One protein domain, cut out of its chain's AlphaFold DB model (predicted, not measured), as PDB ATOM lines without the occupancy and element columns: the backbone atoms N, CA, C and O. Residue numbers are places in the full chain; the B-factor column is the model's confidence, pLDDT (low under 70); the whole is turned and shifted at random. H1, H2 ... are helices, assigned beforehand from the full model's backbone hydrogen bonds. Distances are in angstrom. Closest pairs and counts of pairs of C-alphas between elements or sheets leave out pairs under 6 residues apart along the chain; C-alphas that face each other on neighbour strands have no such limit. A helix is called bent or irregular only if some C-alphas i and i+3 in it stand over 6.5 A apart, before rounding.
ATOM      1  N   GLU A 134      11.186  16.360 -10.431       83.56
ATOM      2  CA  GLU A 134      10.848  17.289 -11.512       83.56
ATOM      3  C   GLU A 134       9.365  17.207 -11.916       83.56
ATOM      4  O   GLU A 134       8.723  18.232 -12.147       83.56
ATOM      5  N   LYS A 135       8.782  15.999 -11.931       87.25
ATOM      6  CA  LYS A 135       7.368  15.805 -12.291       87.25
ATOM      7  C   LYS A 135       6.426  16.319 -11.210       87.25
ATOM      8  O   LYS A 135       5.357  16.840 -11.527       87.25
ATOM      9  N   GLU A 136       6.801  16.180  -9.937       91.31
ATOM     10  CA  GLU A 136       6.013  16.738  -8.833       91.31
ATOM     11  C   GLU A 136       6.026  18.273  -8.869       91.31
ATOM     12  O   GLU A 136       4.980  18.897  -8.685       91.31
ATOM     13  N   GLU A 137       7.173  18.895  -9.153       91.94
ATOM     14  CA  GLU A 137       7.278  20.354  -9.272       91.94
ATOM     15  C   GLU A 137       6.458  20.906 -10.448       91.94
ATOM     16  O   GLU A 137       5.732  21.895 -10.281       91.94
ATOM     17  N   GLU A 138       6.500  20.244 -11.607       93.69
ATOM     18  CA  GLU A 138       5.688  20.612 -12.771       93.69
ATOM     19  C   GLU A 138       4.186  20.477 -12.475       93.69
ATOM     20  O   GLU A 138       3.416  21.413 -12.717       93.69
ATOM     21  N   ALA A 139       3.774  19.368 -11.848       95.19
ATOM     22  CA  ALA A 139       2.394  19.161 -11.419       95.19
ATOM     23  C   ALA A 139       1.925  20.275 -10.475       95.19
ATOM     24  O   ALA A 139       0.844  20.834 -10.663       95.19
ATOM     25  N   ILE A 140       2.740  20.628  -9.474       96.00
ATOM     26  CA  ILE A 140       2.425  21.697  -8.519       96.00
ATOM     27  C   ILE A 140       2.275  23.039  -9.241       96.00
ATOM     28  O   ILE A 140       1.347  23.781  -8.925       96.00
ATOM     29  N   SER A 141       3.144  23.354 -10.203       95.69
ATOM     30  CA  SER A 141       3.073  24.598 -10.982       95.69
ATOM     31  C   SER A 141       1.757  24.707 -11.760       95.69
ATOM     32  O   SER A 141       1.016  25.685 -11.613       95.69
ATOM     33  N   VAL A 142       1.409  23.659 -12.516       96.62
ATOM     34  CA  VAL A 142       0.163  23.615 -13.296       96.62
ATOM     35  C   VAL A 142      -1.052  23.677 -12.372       96.62
ATOM     36  O   VAL A 142      -1.926  24.526 -12.558       96.62
ATOM     37  N   LEU A 143      -1.091  22.850 -11.325       97.38
ATOM     38  CA  LEU A 143      -2.184  22.842 -10.350       97.38
ATOM     39  C   LEU A 143      -2.337  24.195  -9.645       97.38
ATOM     40  O   LEU A 143      -3.461  24.641  -9.439       97.38
ATOM     41  N   SER A 144      -1.237  24.872  -9.305       96.94
ATOM     42  CA  SER A 144      -1.269  26.195  -8.672       96.94
ATOM     43  C   SER A 144      -1.997  27.213  -9.554       96.94
ATOM     44  O   SER A 144      -2.840  27.958  -9.049       96.94
ATOM     45  N   SER A 145      -1.773  27.182 -10.874       96.56
ATOM     46  CA  SER A 145      -2.512  28.029 -11.823       96.56
ATOM     47  C   SER A 145      -4.017  27.724 -11.847       96.56
ATOM     48  O   SER A 145      -4.820  28.648 -11.751       96.56
ATOM     49  N   LEU A 146      -4.412  26.446 -11.820       96.94
ATOM     50  CA  LEU A 146      -5.821  26.049 -11.720       96.94
ATOM     51  C   LEU A 146      -6.444  26.486 -10.382       96.94
ATOM     52  O   LEU A 146      -7.581  26.951 -10.331       96.94
ATOM     53  N   PHE A 147      -5.703  26.391  -9.273       96.94
ATOM     54  CA  PHE A 147      -6.178  26.851  -7.965       96.94
ATOM     55  C   PHE A 147      -6.358  28.371  -7.901       96.94
ATOM     56  O   PHE A 147      -7.170  28.846  -7.105       96.94
ATOM     57  N   LEU A 148      -5.644  29.152  -8.721       95.50
ATOM     58  CA  LEU A 148      -5.874  30.596  -8.824       95.50
ATOM     59  C   LEU A 148      -7.261  30.924  -9.391       95.50
ATOM     60  O   LEU A 148      -7.798  31.981  -9.049       95.50
ATOM     61  N   GLU A 149      -7.860  30.053 -10.202       94.50
ATOM     62  CA  GLU A 149      -9.201  30.262 -10.764       94.50
ATOM     63  C   GLU A 149     -10.319  30.083  -9.725       94.50
ATOM     64  O   GLU A 149     -11.420  30.609  -9.896       94.50
ATOM     65  N   LEU A 150     -10.041  29.402  -8.606       93.56
ATOM     66  CA  LEU A 150     -11.029  29.219  -7.549       93.56
ATOM     67  C   LEU A 150     -11.375  30.530  -6.843       93.56
ATOM     68  O   LEU A 150     -10.528  31.370  -6.524       93.56
ATOM     69  N   ASN A 151     -12.651  30.644  -6.476       92.19
ATOM     70  CA  ASN A 151     -13.116  31.702  -5.593       92.19
ATOM     71  C   ASN A 151     -12.324  31.689  -4.273       92.19
ATOM     72  O   ASN A 151     -12.135  30.642  -3.647       92.19
ATOM     73  N   GLN A 152     -11.928  32.879  -3.814       90.56
ATOM     74  CA  GLN A 152     -11.161  33.076  -2.590       90.56
ATOM     75  C   GLN A 152     -11.775  32.371  -1.368       90.56
ATOM     76  O   GLN A 152     -11.031  31.770  -0.590       90.56
ATOM     77  N   LEU A 153     -13.102  32.425  -1.202       93.75
ATOM     78  CA  LEU A 153     -13.803  31.798  -0.076       93.75
ATOM     79  C   LEU A 153     -13.678  30.271  -0.122       93.75
ATOM     80  O   LEU A 153     -13.322  29.659   0.881       93.75
ATOM     81  N   ILE A 154     -13.874  29.669  -1.297       95.56
ATOM     82  CA  ILE A 154     -13.739  28.219  -1.496       95.56
ATOM     83  C   ILE A 154     -12.290  27.787  -1.243       95.56
ATOM     84  O   ILE A 154     -12.048  26.854  -0.480       95.56
ATOM     85  N   ALA A 155     -11.314  28.517  -1.788       96.56
ATOM     86  CA  ALA A 155      -9.897  28.226  -1.584       96.56
ATOM     87  C   ALA A 155      -9.474  28.312  -0.102       96.56
ATOM     88  O   ALA A 155      -8.668  27.504   0.361       96.56
ATOM     89  N   ARG A 156     -10.016  29.269   0.672       96.44
ATOM     90  CA  ARG A 156      -9.774  29.372   2.129       96.44
ATOM     91  C   ARG A 156     -10.295  28.145   2.871       96.44
ATOM     92  O   ARG A 156      -9.572  27.578   3.694       96.44
ATOM     93  N   GLU A 157     -11.527  27.744   2.576       97.75
ATOM     94  CA  GLU A 157     -12.183  26.623   3.245       97.75
ATOM     95  C   GLU A 157     -11.520  25.286   2.889       97.75
ATOM     96  O   GLU A 157     -11.242  24.491   3.792       97.75
ATOM     97  N   LEU A 158     -11.165  25.077   1.616       97.94
ATOM     98  CA  LEU A 158     -10.421  23.896   1.169       97.94
ATOM     99  C   LEU A 158      -9.061  23.799   1.854       97.94
ATOM    100  O   LEU A 158      -8.735  22.756   2.412       97.94
ATOM    101  N   ALA A 159      -8.290  24.891   1.898       97.75
ATOM    102  CA  ALA A 159      -6.966  24.873   2.515       97.75
ATOM    103  C   ALA A 159      -7.048  24.527   4.009       97.75
ATOM    104  O   ALA A 159      -6.238  23.759   4.527       97.75
ATOM    105  N   ARG A 160      -8.061  25.052   4.709       96.44
ATOM    106  CA  ARG A 160      -8.308  24.717   6.116       96.44
ATOM    107  C   ARG A 160      -8.621  23.234   6.300       96.44
ATOM    108  O   ARG A 160      -8.132  22.645   7.262       96.44
ATOM    109  N   GLU A 161      -9.447  22.653   5.437       97.75
ATOM    110  CA  GLU A 161      -9.864  21.254   5.549       97.75
ATOM    111  C   GLU A 161      -8.747  20.287   5.139       97.75
ATOM    112  O   GLU A 161      -8.464  19.328   5.852       97.75
ATOM    113  N   TRP A 162      -8.028  20.576   4.055       98.00
ATOM    114  CA  TRP A 162      -6.944  19.725   3.564       98.00
ATOM    115  C   TRP A 162      -5.733  19.708   4.498       98.00
ATOM    116  O   TRP A 162      -5.109  18.663   4.660       98.00
ATOM    117  N   VAL A 163      -5.449  20.806   5.212       97.12
ATOM    118  CA  VAL A 163      -4.450  20.792   6.298       97.12
ATOM    119  C   VAL A 163      -4.841  19.807   7.407       97.12
ATOM    120  O   VAL A 163      -3.964  19.136   7.941       97.12
ATOM    121  N   LYS A 164      -6.134  19.674   7.743       96.25
ATOM    122  CA  LYS A 164      -6.588  18.680   8.736       96.25
ATOM    123  C   LYS A 164      -6.485  17.251   8.206       96.25
ATOM    124  O   LYS A 164      -6.128  16.362   8.967       96.25
ATOM    125  N   ILE A 165      -6.799  17.041   6.926       97.12
ATOM    126  CA  ILE A 165      -6.663  15.735   6.258       97.12
ATOM    127  C   ILE A 165      -5.193  15.288   6.232       97.12
ATOM    128  O   ILE A 165      -4.892  14.102   6.416       97.12
ATOM    129  N   LYS A 166      -4.277  16.236   5.996       96.19
ATOM    130  CA  LYS A 166      -2.833  15.991   5.994       96.19
ATOM    131  C   LYS A 166      -2.296  15.703   7.391       96.19
ATOM    132  O   LYS A 166      -1.540  14.753   7.545       96.19
ATOM    133  N   GLU A 167      -2.670  16.520   8.369       95.50
ATOM    134  CA  GLU A 167      -2.143  16.457   9.730       95.50
ATOM    135  C   GLU A 167      -3.271  16.721  10.747       95.50
ATOM    136  O   GLU A 167      -3.516  17.873  11.149       95.50
ATOM    137  N   PRO A 168      -4.003  15.677  11.176       93.06
ATOM    138  CA  PRO A 168      -4.976  15.818  12.248       93.06
ATOM    139  C   PRO A 168      -4.236  16.209  13.533       93.06
ATOM    140  O   PRO A 168      -3.267  15.577  13.927       93.06
ATOM    141  N   GLY A 169      -4.659  17.293  14.186       89.88
ATOM    142  CA  GLY A 169      -3.917  17.839  15.332       89.88
ATOM    143  C   GLY A 169      -2.792  18.814  14.962       89.88
ATOM    144  O   GLY A 169      -2.055  19.247  15.842       89.88
ATOM    145  N   LYS A 170      -2.706  19.286  13.706       91.69
ATOM    146  CA  LYS A 170      -1.754  20.343  13.293       91.69
ATOM    147  C   LYS A 170      -1.681  21.519  14.271       91.69
ATOM    148  O   LYS A 170      -0.607  22.057  14.504       91.69
ATOM    149  N   LYS A 171      -2.815  21.931  14.850       89.00
ATOM    150  CA  LYS A 171      -2.874  23.059  15.794       89.00
ATOM    151  C   LYS A 171      -2.068  22.830  17.079       89.00
ATOM    152  O   LYS A 171      -1.581  23.808  17.630       89.00
ATOM    153  N   THR A 172      -1.954  21.590  17.552       91.12
ATOM    154  CA  THR A 172      -1.197  21.248  18.766       91.12
ATOM    155  C   THR A 172       0.265  20.955  18.453       91.12
ATOM    156  O   THR A 172       1.132  21.383  19.204       91.12
ATOM    157  N   THR A 173       0.544  20.271  17.338       92.75
ATOM    158  CA  THR A 173       1.905  19.827  16.984       92.75
ATOM    159  C   THR A 173       2.724  20.914  16.285       92.75
ATOM    160  O   THR A 173       3.916  21.052  16.536       92.75
ATOM    161  N   PHE A 174       2.084  21.715  15.428       93.69
ATOM    162  CA  PHE A 174       2.724  22.744  14.603       93.69
ATOM    163  C   PHE A 174       1.925  24.059  14.683       93.69
ATOM    164  O   PHE A 174       1.266  24.459  13.714       93.69
ATOM    165  N   PRO A 175       1.896  24.727  15.851       94.06
ATOM    166  CA  PRO A 175       1.095  25.931  16.043       94.06
ATOM    167  C   PRO A 175       1.623  27.091  15.190       94.06
ATOM    168  O   PRO A 175       2.830  27.293  15.087       94.06
ATOM    169  N   TYR A 176       0.721  27.909  14.636       93.19
ATOM    170  CA  TYR A 176       1.098  29.084  13.830       93.19
ATOM    171  C   TYR A 176       1.825  30.174  14.634       93.19
ATOM    172  O   TYR A 176       2.526  30.990  14.051       93.19
ATOM    173  N   SER A 177       1.678  30.197  15.963       92.12
ATOM    174  CA  SER A 177       2.344  31.176  16.835       92.12
ATOM    175  C   SER A 177       3.866  31.037  16.855       92.12
ATOM    176  O   SER A 177       4.545  32.005  17.170       92.12
ATOM    177  N   GLY A 178       4.396  29.857  16.519       87.06
ATOM    178  CA  GLY A 178       5.837  29.633  16.369       87.06
ATOM    179  C   GLY A 178       6.381  29.999  14.987       87.06
ATOM    180  O   GLY A 178       7.563  29.795  14.726       87.06
ATOM    181  N   GLY A 179       5.534  30.523  14.091       91.06
ATOM    182  CA  GLY A 179       5.935  30.951  12.756       91.06
ATOM    183  C   GLY A 179       6.692  29.861  12.002       91.06
ATOM    184  O   GLY A 179       6.261  28.708  11.940       91.06
ATOM    185  N   ASP A 180       7.829  30.230  11.421       90.38
ATOM    186  CA  ASP A 180       8.623  29.327  10.594       90.38
ATOM    187  C   ASP A 180       9.423  28.284  11.401       90.38
ATOM    188  O   ASP A 180       9.781  27.251  10.840       90.38
ATOM    189  N   GLU A 181       9.633  28.479  12.709       91.75
ATOM    190  CA  GLU A 181      10.337  27.517  13.577       91.75
ATOM    191  C   GLU A 181       9.503  26.256  13.841       91.75
ATOM    192  O   GLU A 181      10.029  25.150  13.940       91.75
ATOM    193  N   THR A 182       8.179  26.414  13.914       93.69
ATOM    194  CA  THR A 182       7.214  25.318  14.082       93.69
ATOM    195  C   THR A 182       6.609  24.867  12.752       93.69
ATOM    196  O   THR A 182       5.589  24.173  12.737       93.69
ATOM    197  N   LYS A 183       7.190  25.276  11.616       93.94
ATOM    198  CA  LYS A 183       6.718  24.900  10.278       93.94
ATOM    199  C   LYS A 183       6.976  23.404  10.042       93.94
ATOM    200  O   LYS A 183       8.120  22.961  10.146       93.94
ATOM    201  N   PRO A 184       5.949  22.601   9.710       95.56
ATOM    202  CA  PRO A 184       6.162  21.188   9.431       95.56
ATOM    203  C   PRO A 184       6.942  21.011   8.126       95.56
ATOM    204  O   PRO A 184       6.790  21.800   7.195       95.56
ATOM    205  N   ALA A 185       7.717  19.928   8.022       94.38
ATOM    206  CA  ALA A 185       8.561  19.652   6.855       94.38
ATOM    207  C   ALA A 185       7.782  19.539   5.528       94.38
ATOM    208  O   ALA A 185       8.343  19.772   4.463       94.38
ATOM    209  N   TRP A 186       6.491  19.191   5.589       94.56
ATOM    210  CA  TRP A 186       5.612  19.112   4.420       94.56
ATOM    211  C   TRP A 186       5.043  20.469   3.980       94.56
ATOM    212  O   TRP A 186       4.457  20.563   2.903       94.56
ATOM    213  N   TRP A 187       5.155  21.522   4.795       95.69
ATOM    214  CA  TRP A 187       4.676  22.845   4.406       95.69
ATOM    215  C   TRP A 187       5.548  23.391   3.265       95.69
ATOM    216  O   TRP A 187       6.775  23.296   3.354       95.69
ATOM    217  N   PRO A 188       4.971  23.988   2.208       95.25
ATOM    218  CA  PRO A 188       5.769  24.473   1.088       95.25
ATOM    219  C   PRO A 188       6.773  25.536   1.549       95.25
ATOM    220  O   PRO A 188       6.391  26.526   2.175       95.25
ATOM    221  N   LYS A 189       8.051  25.366   1.187       92.12
ATOM    222  CA  LYS A 189       9.130  26.321   1.499       92.12
ATOM    223  C   LYS A 189       8.802  27.782   1.136       92.12
ATOM    224  O   LYS A 189       9.044  28.634   1.988       92.12
ATOM    225  N   PRO A 190       8.230  28.099  -0.048       91.44
ATOM    226  CA  PRO A 190       7.941  29.489  -0.409       91.44
ATOM    227  C   PRO A 190       6.700  30.068   0.294       91.44
ATOM    228  O   PRO A 190       6.399  31.242   0.108       91.44
ATOM    229  N   VAL A 191       5.960  29.276   1.080       95.94
ATOM    230  CA  VAL A 191       4.719  29.708   1.736       95.94
ATOM    231  C   VAL A 191       4.979  29.977   3.218       95.94
ATOM    232  O   VAL A 191       5.485  29.123   3.953       95.94
ATOM    233  N   ARG A 192       4.586  31.164   3.693       95.38
ATOM    234  CA  ARG A 192       4.685  31.538   5.115       95.38
ATOM    235  C   ARG A 192       3.861  30.596   5.996       95.38
ATOM    236  O   ARG A 192       2.757  30.196   5.617       95.38
ATOM    237  N   HIS A 193       4.358  30.244   7.184       96.25
ATOM    238  CA  HIS A 193       3.603  29.390   8.107       96.25
ATOM    239  C   HIS A 193       2.611  30.198   8.951       96.25
ATOM    240  O   HIS A 193       2.808  30.444  10.137       96.25
ATOM    241  N   ILE A 194       1.506  30.594   8.325       95.44
ATOM    242  CA  ILE A 194       0.390  31.290   8.974       95.44
ATOM    243  C   ILE A 194      -0.938  30.603   8.646       95.44
ATOM    244  O   ILE A 194      -1.015  29.712   7.796       95.44
ATOM    245  N   GLY A 195      -2.006  31.002   9.340       92.19
ATOM    246  CA  GLY A 195      -3.347  30.481   9.081       92.19
ATOM    247  C   GLY A 195      -3.744  30.628   7.601       92.19
ATOM    248  O   GLY A 195      -3.524  31.697   7.037       92.19
ATOM    249  N   PRO A 196      -4.393  29.629   6.963       92.56
ATOM    250  CA  PRO A 196      -4.709  29.681   5.528       92.56
ATOM    251  C   PRO A 196      -5.568  30.876   5.081       92.56
ATOM    252  O   PRO A 196      -5.536  31.278   3.920       92.56
ATOM    253  N   HIS A 197      -6.328  31.463   6.008       91.00
ATOM    254  CA  HIS A 197      -7.134  32.663   5.788       91.00
ATOM    255  C   HIS A 197      -6.304  33.956   5.751       91.00
ATOM    256  O   HIS A 197      -6.759  34.938   5.172       91.00
ATOM    257  N   HIS A 198      -5.090  33.932   6.307       93.50
ATOM    258  CA  HIS A 198      -4.124  35.032   6.281       93.50
ATOM    259  C   HIS A 198      -3.113  34.923   5.133       93.50
ATOM    260  O   HIS A 198      -2.364  35.867   4.891       93.50
ATOM    261  N   LEU A 199      -3.079  33.791   4.424       94.56
ATOM    262  CA  LEU A 199      -2.244  33.635   3.237       94.56
ATOM    263  C   LEU A 199      -2.754  34.515   2.097       94.56
ATOM    264  O   LEU A 199      -3.971  34.609   1.864       94.56
ATOM    265  N   LEU A 200      -1.811  35.084   1.347       94.25
ATOM    266  CA  LEU A 200      -2.098  35.760   0.085       94.25
ATOM    267  C   LEU A 200      -2.673  34.764  -0.928       94.25
ATOM    268  O   LEU A 200      -2.543  33.548  -0.775       94.25
ATOM    269  N   ARG A 201      -3.324  35.274  -1.979       92.88
ATOM    270  CA  ARG A 201      -3.959  34.430  -3.004       92.88
ATOM    271  C   ARG A 201      -2.970  33.425  -3.606       92.88
ATOM    272  O   ARG A 201      -3.247  32.232  -3.581       92.88
ATOM    273  N   ASN A 202      -1.802  33.900  -4.039       95.12
ATOM    274  CA  ASN A 202      -0.777  33.059  -4.664       95.12
ATOM    275  C   ASN A 202      -0.188  32.037  -3.681       95.12
ATOM    276  O   ASN A 202      -0.070  30.860  -4.006       95.12
ATOM    277  N   GLU A 203       0.106  32.460  -2.447       96.44
ATOM    278  CA  GLU A 203       0.594  31.565  -1.391       96.44
ATOM    279  C   GLU A 203      -0.404  30.439  -1.090       96.44
ATOM    280  O   GLU A 203      -0.022  29.291  -0.862       96.44
ATOM    281  N   ARG A 204      -1.702  30.761  -1.095       97.44
ATOM    282  CA  ARG A 204      -2.763  29.793  -0.828       97.44
ATOM    283  C   ARG A 204      -2.931  28.799  -1.968       97.44
ATOM    284  O   ARG A 204      -3.080  27.614  -1.686       97.44
ATOM    285  N   SER A 205      -2.889  29.257  -3.218       97.25
ATOM    286  CA  SER A 205      -2.925  28.367  -4.383       97.25
ATOM    287  C   SER A 205      -1.732  27.417  -4.390       97.25
ATOM    288  O   SER A 205      -1.917  26.217  -4.577       97.25
ATOM    289  N   GLN A 206      -0.539  27.918  -4.057       97.31
ATOM    290  CA  GLN A 206       0.652  27.086  -3.923       97.31
ATOM    291  C   GLN A 206       0.490  26.031  -2.819       97.31
ATOM    292  O   GLN A 206       0.790  24.859  -3.033       97.31
ATOM    293  N   LEU A 207      -0.030  26.425  -1.651       97.94
ATOM    294  CA  LEU A 207      -0.312  25.494  -0.557       97.94
ATOM    295  C   LEU A 207      -1.324  24.417  -0.965       97.94
ATOM    296  O   LEU A 207      -1.112  23.243  -0.669       97.94
ATOM    297  N   LEU A 208      -2.411  24.805  -1.633       98.25
ATOM    298  CA  LEU A 208      -3.429  23.874  -2.119       98.25
ATOM    299  C   LEU A 208      -2.844  22.888  -3.130       98.25
ATOM    300  O   LEU A 208      -3.069  21.694  -2.973       98.25
ATOM    301  N   ALA A 209      -2.052  23.357  -4.097       97.94
ATOM    302  CA  ALA A 209      -1.394  22.510  -5.088       97.94
ATOM    303  C   ALA A 209      -0.465  21.478  -4.439       97.94
ATOM    304  O   ALA A 209      -0.580  20.282  -4.707       97.94
ATOM    305  N   THR A 210       0.399  21.919  -3.520       97.50
ATOM    306  CA  THR A 210       1.289  21.013  -2.784       97.50
ATOM    307  C   THR A 210       0.502  19.997  -1.955       97.50
ATOM    308  O   THR A 210       0.816  18.809  -1.982       97.50
ATOM    309  N   LEU A 211      -0.547  20.427  -1.246       97.69
ATOM    310  CA  LEU A 211      -1.404  19.511  -0.489       97.69
ATOM    311  C   LEU A 211      -2.117  18.519  -1.407       97.69
ATOM    312  O   LEU A 211      -2.185  17.346  -1.066       97.69
ATOM    313  N   PHE A 212      -2.613  18.956  -2.562       97.12
ATOM    314  CA  PHE A 212      -3.308  18.099  -3.519       97.12
ATOM    315  C   PHE A 212      -2.403  16.968  -4.020       97.12
ATOM    316  O   PHE A 212      -2.794  15.802  -3.973       97.12
ATOM    317  N   VAL A 213      -1.156  17.295  -4.375       96.00
ATOM    318  CA  VAL A 213      -0.127  16.317  -4.762       96.00
ATOM    319  C   VAL A 213       0.218  15.364  -3.615       96.00
ATOM    320  O   VAL A 213       0.240  14.145  -3.798       96.00
ATOM    321  N   MET A 214       0.431  15.888  -2.405       94.81
ATOM    322  CA  MET A 214       0.750  15.068  -1.227       94.81
ATOM    323  C   MET A 214      -0.408  14.171  -0.777       94.81
ATOM    324  O   MET A 214      -0.184  13.144  -0.137       94.81
ATOM    325  N   LEU A 215      -1.642  14.580  -1.056       95.44
ATOM    326  CA  LEU A 215      -2.871  13.885  -0.682       95.44
ATOM    327  C   LEU A 215      -3.439  13.057  -1.840       95.44
ATOM    328  O   LEU A 215      -4.577  12.598  -1.746       95.44
ATOM    329  N   ARG A 216      -2.652  12.796  -2.895       92.94
ATOM    330  CA  ARG A 216      -3.065  11.978  -4.047       92.94
ATOM    331  C   ARG A 216      -3.606  10.601  -3.657       92.94
ATOM    332  O   ARG A 216      -4.602  10.165  -4.210       92.94
ATOM    333  N   GLY A 217      -3.044   9.955  -2.634       91.25
ATOM    334  CA  GLY A 217      -3.552   8.674  -2.114       91.25
ATOM    335  C   GLY A 217      -4.887   8.773  -1.360       91.25
ATOM    336  O   GLY A 217      -5.499   7.761  -1.041       91.25
ATOM    337  N   LYS A 218      -5.365   9.991  -1.078       94.56
ATOM    338  CA  LYS A 218      -6.593  10.287  -0.329       94.56
ATOM    339  C   LYS A 218      -7.646  10.985  -1.195       94.56
ATOM    340  O   LYS A 218      -8.434  11.785  -0.689       94.56
ATOM    341  N   GLN A 219      -7.713  10.679  -2.498       93.31
ATOM    342  CA  GLN A 219      -8.662  11.339  -3.412       93.31
ATOM    343  C   GLN A 219     -10.121  11.286  -2.926       93.31
ATOM    344  O   GLN A 219     -10.863  12.236  -3.152       93.31
ATOM    345  N   ARG A 220     -10.542  10.205  -2.247       95.06
ATOM    346  CA  ARG A 220     -11.898  10.091  -1.674       95.06
ATOM    347  C   ARG A 220     -12.173  11.182  -0.632       95.06
ATOM    348  O   ARG A 220     -13.219  11.820  -0.679       95.06
ATOM    349  N   GLU A 221     -11.224  11.429   0.273       96.62
ATOM    350  CA  GLU A 221     -11.337  12.472   1.303       96.62
ATOM    351  C   GLU A 221     -11.323  13.874   0.676       96.62
ATOM    352  O   GLU A 221     -12.102  14.739   1.082       96.62
ATOM    353  N   LEU A 222     -10.489  14.080  -0.351       96.94
ATOM    354  CA  LEU A 222     -10.428  15.335  -1.106       96.94
ATOM    355  C   LEU A 222     -11.746  15.626  -1.834       96.94
ATOM    356  O   LEU A 222     -12.290  16.716  -1.672       96.94
ATOM    357  N   LYS A 223     -12.282  14.651  -2.583       96.69
ATOM    358  CA  LYS A 223     -13.565  14.754  -3.302       96.69
ATOM    359  C   LYS A 223     -14.707  15.054  -2.332       96.69
ATOM    360  O   LYS A 223     -15.406  16.043  -2.504       96.69
ATOM    361  N   ALA A 224     -14.789  14.317  -1.224       97.31
ATOM    362  CA  ALA A 224     -15.798  14.569  -0.201       97.31
ATOM    363  C   ALA A 224     -15.682  15.975   0.425       97.31
ATOM    364  O   ALA A 224     -16.698  16.585   0.755       97.31
ATOM    365  N   ALA A 225     -14.467  16.499   0.626       97.44
ATOM    366  CA  ALA A 225     -14.270  17.867   1.110       97.44
ATOM    367  C   ALA A 225     -14.702  18.916   0.073       97.44
ATOM    368  O   ALA A 225     -15.342  19.901   0.444       97.44
ATOM    369  N   ILE A 226     -14.390  18.690  -1.207       97.38
ATOM    370  CA  ILE A 226     -14.825  19.538  -2.322       97.38
ATOM    371  C   ILE A 226     -16.351  19.587  -2.383       97.38
ATOM    372  O   ILE A 226     -16.910  20.681  -2.368       97.38
ATOM    373  N   ASP A 227     -17.027  18.439  -2.353       96.38
ATOM    374  CA  ASP A 227     -18.488  18.368  -2.450       96.38
ATOM    375  C   ASP A 227     -19.172  19.158  -1.327       96.38
ATOM    376  O   ASP A 227     -20.092  19.937  -1.579       96.38
ATOM    377  N   ARG A 228     -18.670  19.037  -0.088       96.88
ATOM    378  CA  ARG A 228     -19.199  19.773   1.074       96.88
ATOM    379  C   ARG A 228     -19.016  21.290   0.978       96.88
ATOM    380  O   ARG A 228     -19.847  22.024   1.504       96.88
ATOM    381  N   ILE A 229     -17.913  21.761   0.394       96.38
ATOM    382  CA  ILE A 229     -17.519  23.183   0.412       96.38
ATOM    383  C   ILE A 229     -17.998  23.919  -0.844       96.38
ATOM    384  O   ILE A 229     -18.483  25.050  -0.776       96.38
ATOM    385  N   ASP A 230     -17.818  23.304  -2.007       94.94
ATOM    386  CA  ASP A 230     -18.072  23.934  -3.296       94.94
ATOM    387  C   ASP A 230     -19.508  23.720  -3.784       94.94
ATOM    388  O   ASP A 230     -20.059  24.601  -4.453       94.94
ATOM    389  N   ASN A 231     -20.125  22.592  -3.401       92.50
ATOM    390  CA  ASN A 231     -21.448  22.158  -3.853       92.50
ATOM    391  C   ASN A 231     -21.555  22.095  -5.394       92.50
ATOM    392  O   ASN A 231     -22.544  22.528  -5.983       92.50
ATOM    393  N   GLY A 232     -20.489  21.629  -6.055       91.06
ATOM    394  CA  GLY A 232     -20.448  21.373  -7.500       91.06
ATOM    395  C   GLY A 232     -20.337  22.601  -8.413       91.06
ATOM    396  O   GLY A 232     -20.366  22.445  -9.633       91.06
ATOM    397  N   ARG A 233     -20.181  23.817  -7.875       92.25
ATOM    398  CA  ARG A 233     -20.080  25.056  -8.672       92.25
ATOM    399  C   ARG A 233     -18.877  25.081  -9.617       92.25
ATOM    400  O   ARG A 233     -18.959  25.689 -10.678       92.25
ATOM    401  N   ASN A 234     -17.783  24.427  -9.242       95.50
ATOM    402  CA  ASN A 234     -16.529  24.362  -9.989       95.50
ATOM    403  C   ASN A 234     -16.201  22.920 -10.426       95.50
ATOM    404  O   ASN A 234     -15.033  22.560 -10.556       95.50
ATOM    405  N   ALA A 235     -17.218  22.077 -10.654       94.00
ATOM    406  CA  ALA A 235     -17.039  20.649 -10.941       94.00
ATOM    407  C   ALA A 235     -16.077  20.367 -12.113       94.00
ATOM    408  O   ALA A 235     -15.210  19.503 -11.995       94.00
ATOM    409  N   ALA A 236     -16.180  21.120 -13.214       95.12
ATOM    410  CA  ALA A 236     -15.294  20.962 -14.373       95.12
ATOM    411  C   ALA A 236     -13.828  21.304 -14.047       95.12
ATOM    412  O   ALA A 236     -12.917  20.591 -14.467       95.12
ATOM    413  N   LEU A 237     -13.602  22.352 -13.249       96.19
ATOM    414  CA  LEU A 237     -12.266  22.750 -12.810       96.19
ATOM    415  C   LEU A 237     -11.645  21.673 -11.911       96.19
ATOM    416  O   LEU A 237     -10.507  21.270 -12.129       96.19
ATOM    417  N   PHE A 238     -12.402  21.144 -10.943       97.12
ATOM    418  CA  PHE A 238     -11.907  20.059 -10.092       97.12
ATOM    419  C   PHE A 238     -11.649  18.771 -10.876       97.12
ATOM    420  O   PHE A 238     -10.651  18.103 -10.612       97.12
ATOM    421  N   ALA A 239     -12.488  18.434 -11.859       95.50
ATOM    422  CA  ALA A 239     -12.228  17.308 -12.754       95.50
ATOM    423  C   ALA A 239     -10.891  17.486 -13.493       95.50
ATOM    424  O   ALA A 239     -10.067  16.574 -13.479       95.50
ATOM    425  N   SER A 240     -10.629  18.683 -14.029       96.50
ATOM    426  CA  SER A 240      -9.354  19.019 -14.674       96.50
ATOM    427  C   SER A 240      -8.158  18.936 -13.715       96.50
ATOM    428  O   SER A 240      -7.088  18.458 -14.098       96.50
ATOM    429  N   MET A 241      -8.325  19.337 -12.449       96.94
ATOM    430  CA  MET A 241      -7.284  19.193 -11.423       96.94
ATOM    431  C   MET A 241      -6.954  17.722 -11.143       96.94
ATOM    432  O   MET A 241      -5.777  17.370 -11.097       96.94
ATOM    433  N   PHE A 242      -7.961  16.855 -10.975       95.75
ATOM    434  CA  PHE A 242      -7.731  15.418 -10.767       95.75
ATOM    435  C   PHE A 242      -7.104  14.756 -11.996       95.75
ATOM    436  O   PHE A 242      -6.144  14.012 -11.847       95.75
ATOM    437  N   GLU A 243      -7.565  15.090 -13.202       94.31
ATOM    438  CA  GLU A 243      -6.953  14.589 -14.436       94.31
ATOM    439  C   GLU A 243      -5.492  15.043 -14.565       94.31
ATOM    440  O   GLU A 243      -4.624  14.270 -14.956       94.31
ATOM    441  N   THR A 244      -5.196  16.292 -14.197       95.25
ATOM    442  CA  THR A 244      -3.823  16.811 -14.161       95.25
ATOM    443  C   THR A 244      -2.974  16.033 -13.166       95.25
ATOM    444  O   THR A 244      -1.862  15.632 -13.499       95.25
ATOM    445  N   LEU A 245      -3.497  15.769 -11.969       93.56
ATOM    446  CA  LEU A 245      -2.799  14.970 -10.968       93.56
ATOM    447  C   LEU A 245      -2.484  13.565 -11.497       93.56
ATOM    448  O   LEU A 245      -1.331  13.154 -11.430       93.56
ATOM    449  N   ASP A 246      -3.469  12.882 -12.078       92.12
ATOM    450  CA  ASP A 246      -3.307  11.526 -12.610       92.12
ATOM    451  C   ASP A 246      -2.368  11.495 -13.837       92.12
ATOM    452  O   ASP A 246      -1.647  10.521 -14.047       92.12
ATOM    453  N   ARG A 247      -2.323  12.577 -14.631       92.62
ATOM    454  CA  ARG A 247      -1.429  12.717 -15.794       92.62
ATOM    455  C   ARG A 247       0.040  12.851 -15.392       92.62
ATOM    456  O   ARG A 247       0.897  12.229 -16.014       92.62
ATOM    457  N   TYR A 248       0.336  13.692 -14.401       91.56
ATOM    458  CA  TYR A 248       1.716  13.942 -13.971       91.56
ATOM    459  C   TYR A 248       2.218  12.903 -12.967       91.56
ATOM    460  O   TYR A 248       3.403  12.564 -12.963       91.56
ATOM    461  N   LEU A 249       1.320  12.406 -12.117       89.00
ATOM    462  CA  LEU A 249       1.611  11.518 -10.998       89.00
ATOM    463  C   LEU A 249       0.596  10.367 -11.001       89.00
ATOM    464  O   LEU A 249      -0.305  10.351 -10.155       89.00
TER     465      LEU A 249
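AT A GLANCE: This is residues 134 to 249 of the 275 residues of an uncharacterized protein of Wickerhamiella sorbophila (UniProt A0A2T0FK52). Five helices make a body with H4 near its middle, lying between H1 and H2; H6 packs on H1, and H5 packs on H2. At the end of the longest axis away from H6, the short H3 and the long looping link of residues 174 to 200, a stretch with no named element, make a lobe. The printed part has 116 residues with six named helices, H1 to H6 in order along the chain, and no named strand; the class is all helix. The whole is compact, with a radius of gyration of the C-alphas of 13.4 A and spans of 38 by 33 by 25 A.

HOW THE PARTS SIT: H1, residues 134 to 149, touches H4, residues 201 to 214, at a steep tilt of 47 degrees, opposite ways; the closest C-alphas are those of Phe 147 and Ser 205, 5.1 A apart. H1 also touches H6, residues 235 to 248, at a shallow tilt of 9 degrees, opposite ways, the closest C-alphas being those of Ala 139 and Tyr 248, 5.8 A apart. H2, residues 152 to 166, touches H4 the same way at a shallow tilt of 34 degrees, only just short of steep; the C-alphas of Ala 159 and Leu 208 come closest, at 5.9 A. H2 touches H5, residues 216 to 230, opposite ways at a tilt of 37 degrees, only just steep; the C-alphas of Ile 154 and Asp 230 come closest, at 6.4 A. The helix packing is part aligned, part crossed: of these 4 touching pairs, 2 are at a shallow tilt. H4 and H5 meet only through their link. H3, residues 170 to 173, touches no helix; it is close to H2 but not clearly touching, with the C-alphas of Lys 164 and Lys 170 6.8 A apart. H1 and H5 are apart, and so are H2 and H6. Every O i to N i+4 pair is within hydrogen-bond range in H4 and H6, against 11 of 12 in H1, 10 of 11 in H2 and 9 of 11 in H5; H3 is too short for such a pair.

IN THESE COORDINATES: H1 begins at C-alpha 134, (10.848, 17.289, -11.512), and is 23.9 A long from first to last C-alpha. H2 measures 20.9 A, H4 20.0 A and H5 19.2 A; H3 has four residues. H5 is irregular: C-alphas 217 and 220 are 8.5 A apart. H6, 20.1 A long, ends at C-alpha 248, (1.716, 13.942, -13.971).

THE WHOLE: The C-alphas farthest apart are those of Glu 181 and Ala 236, at 38.5 A. The link from H3 to H4 is long, with 27 residues; the other links are tight. The printed part has no cut, and no printed residue is under 70 in pLDDT.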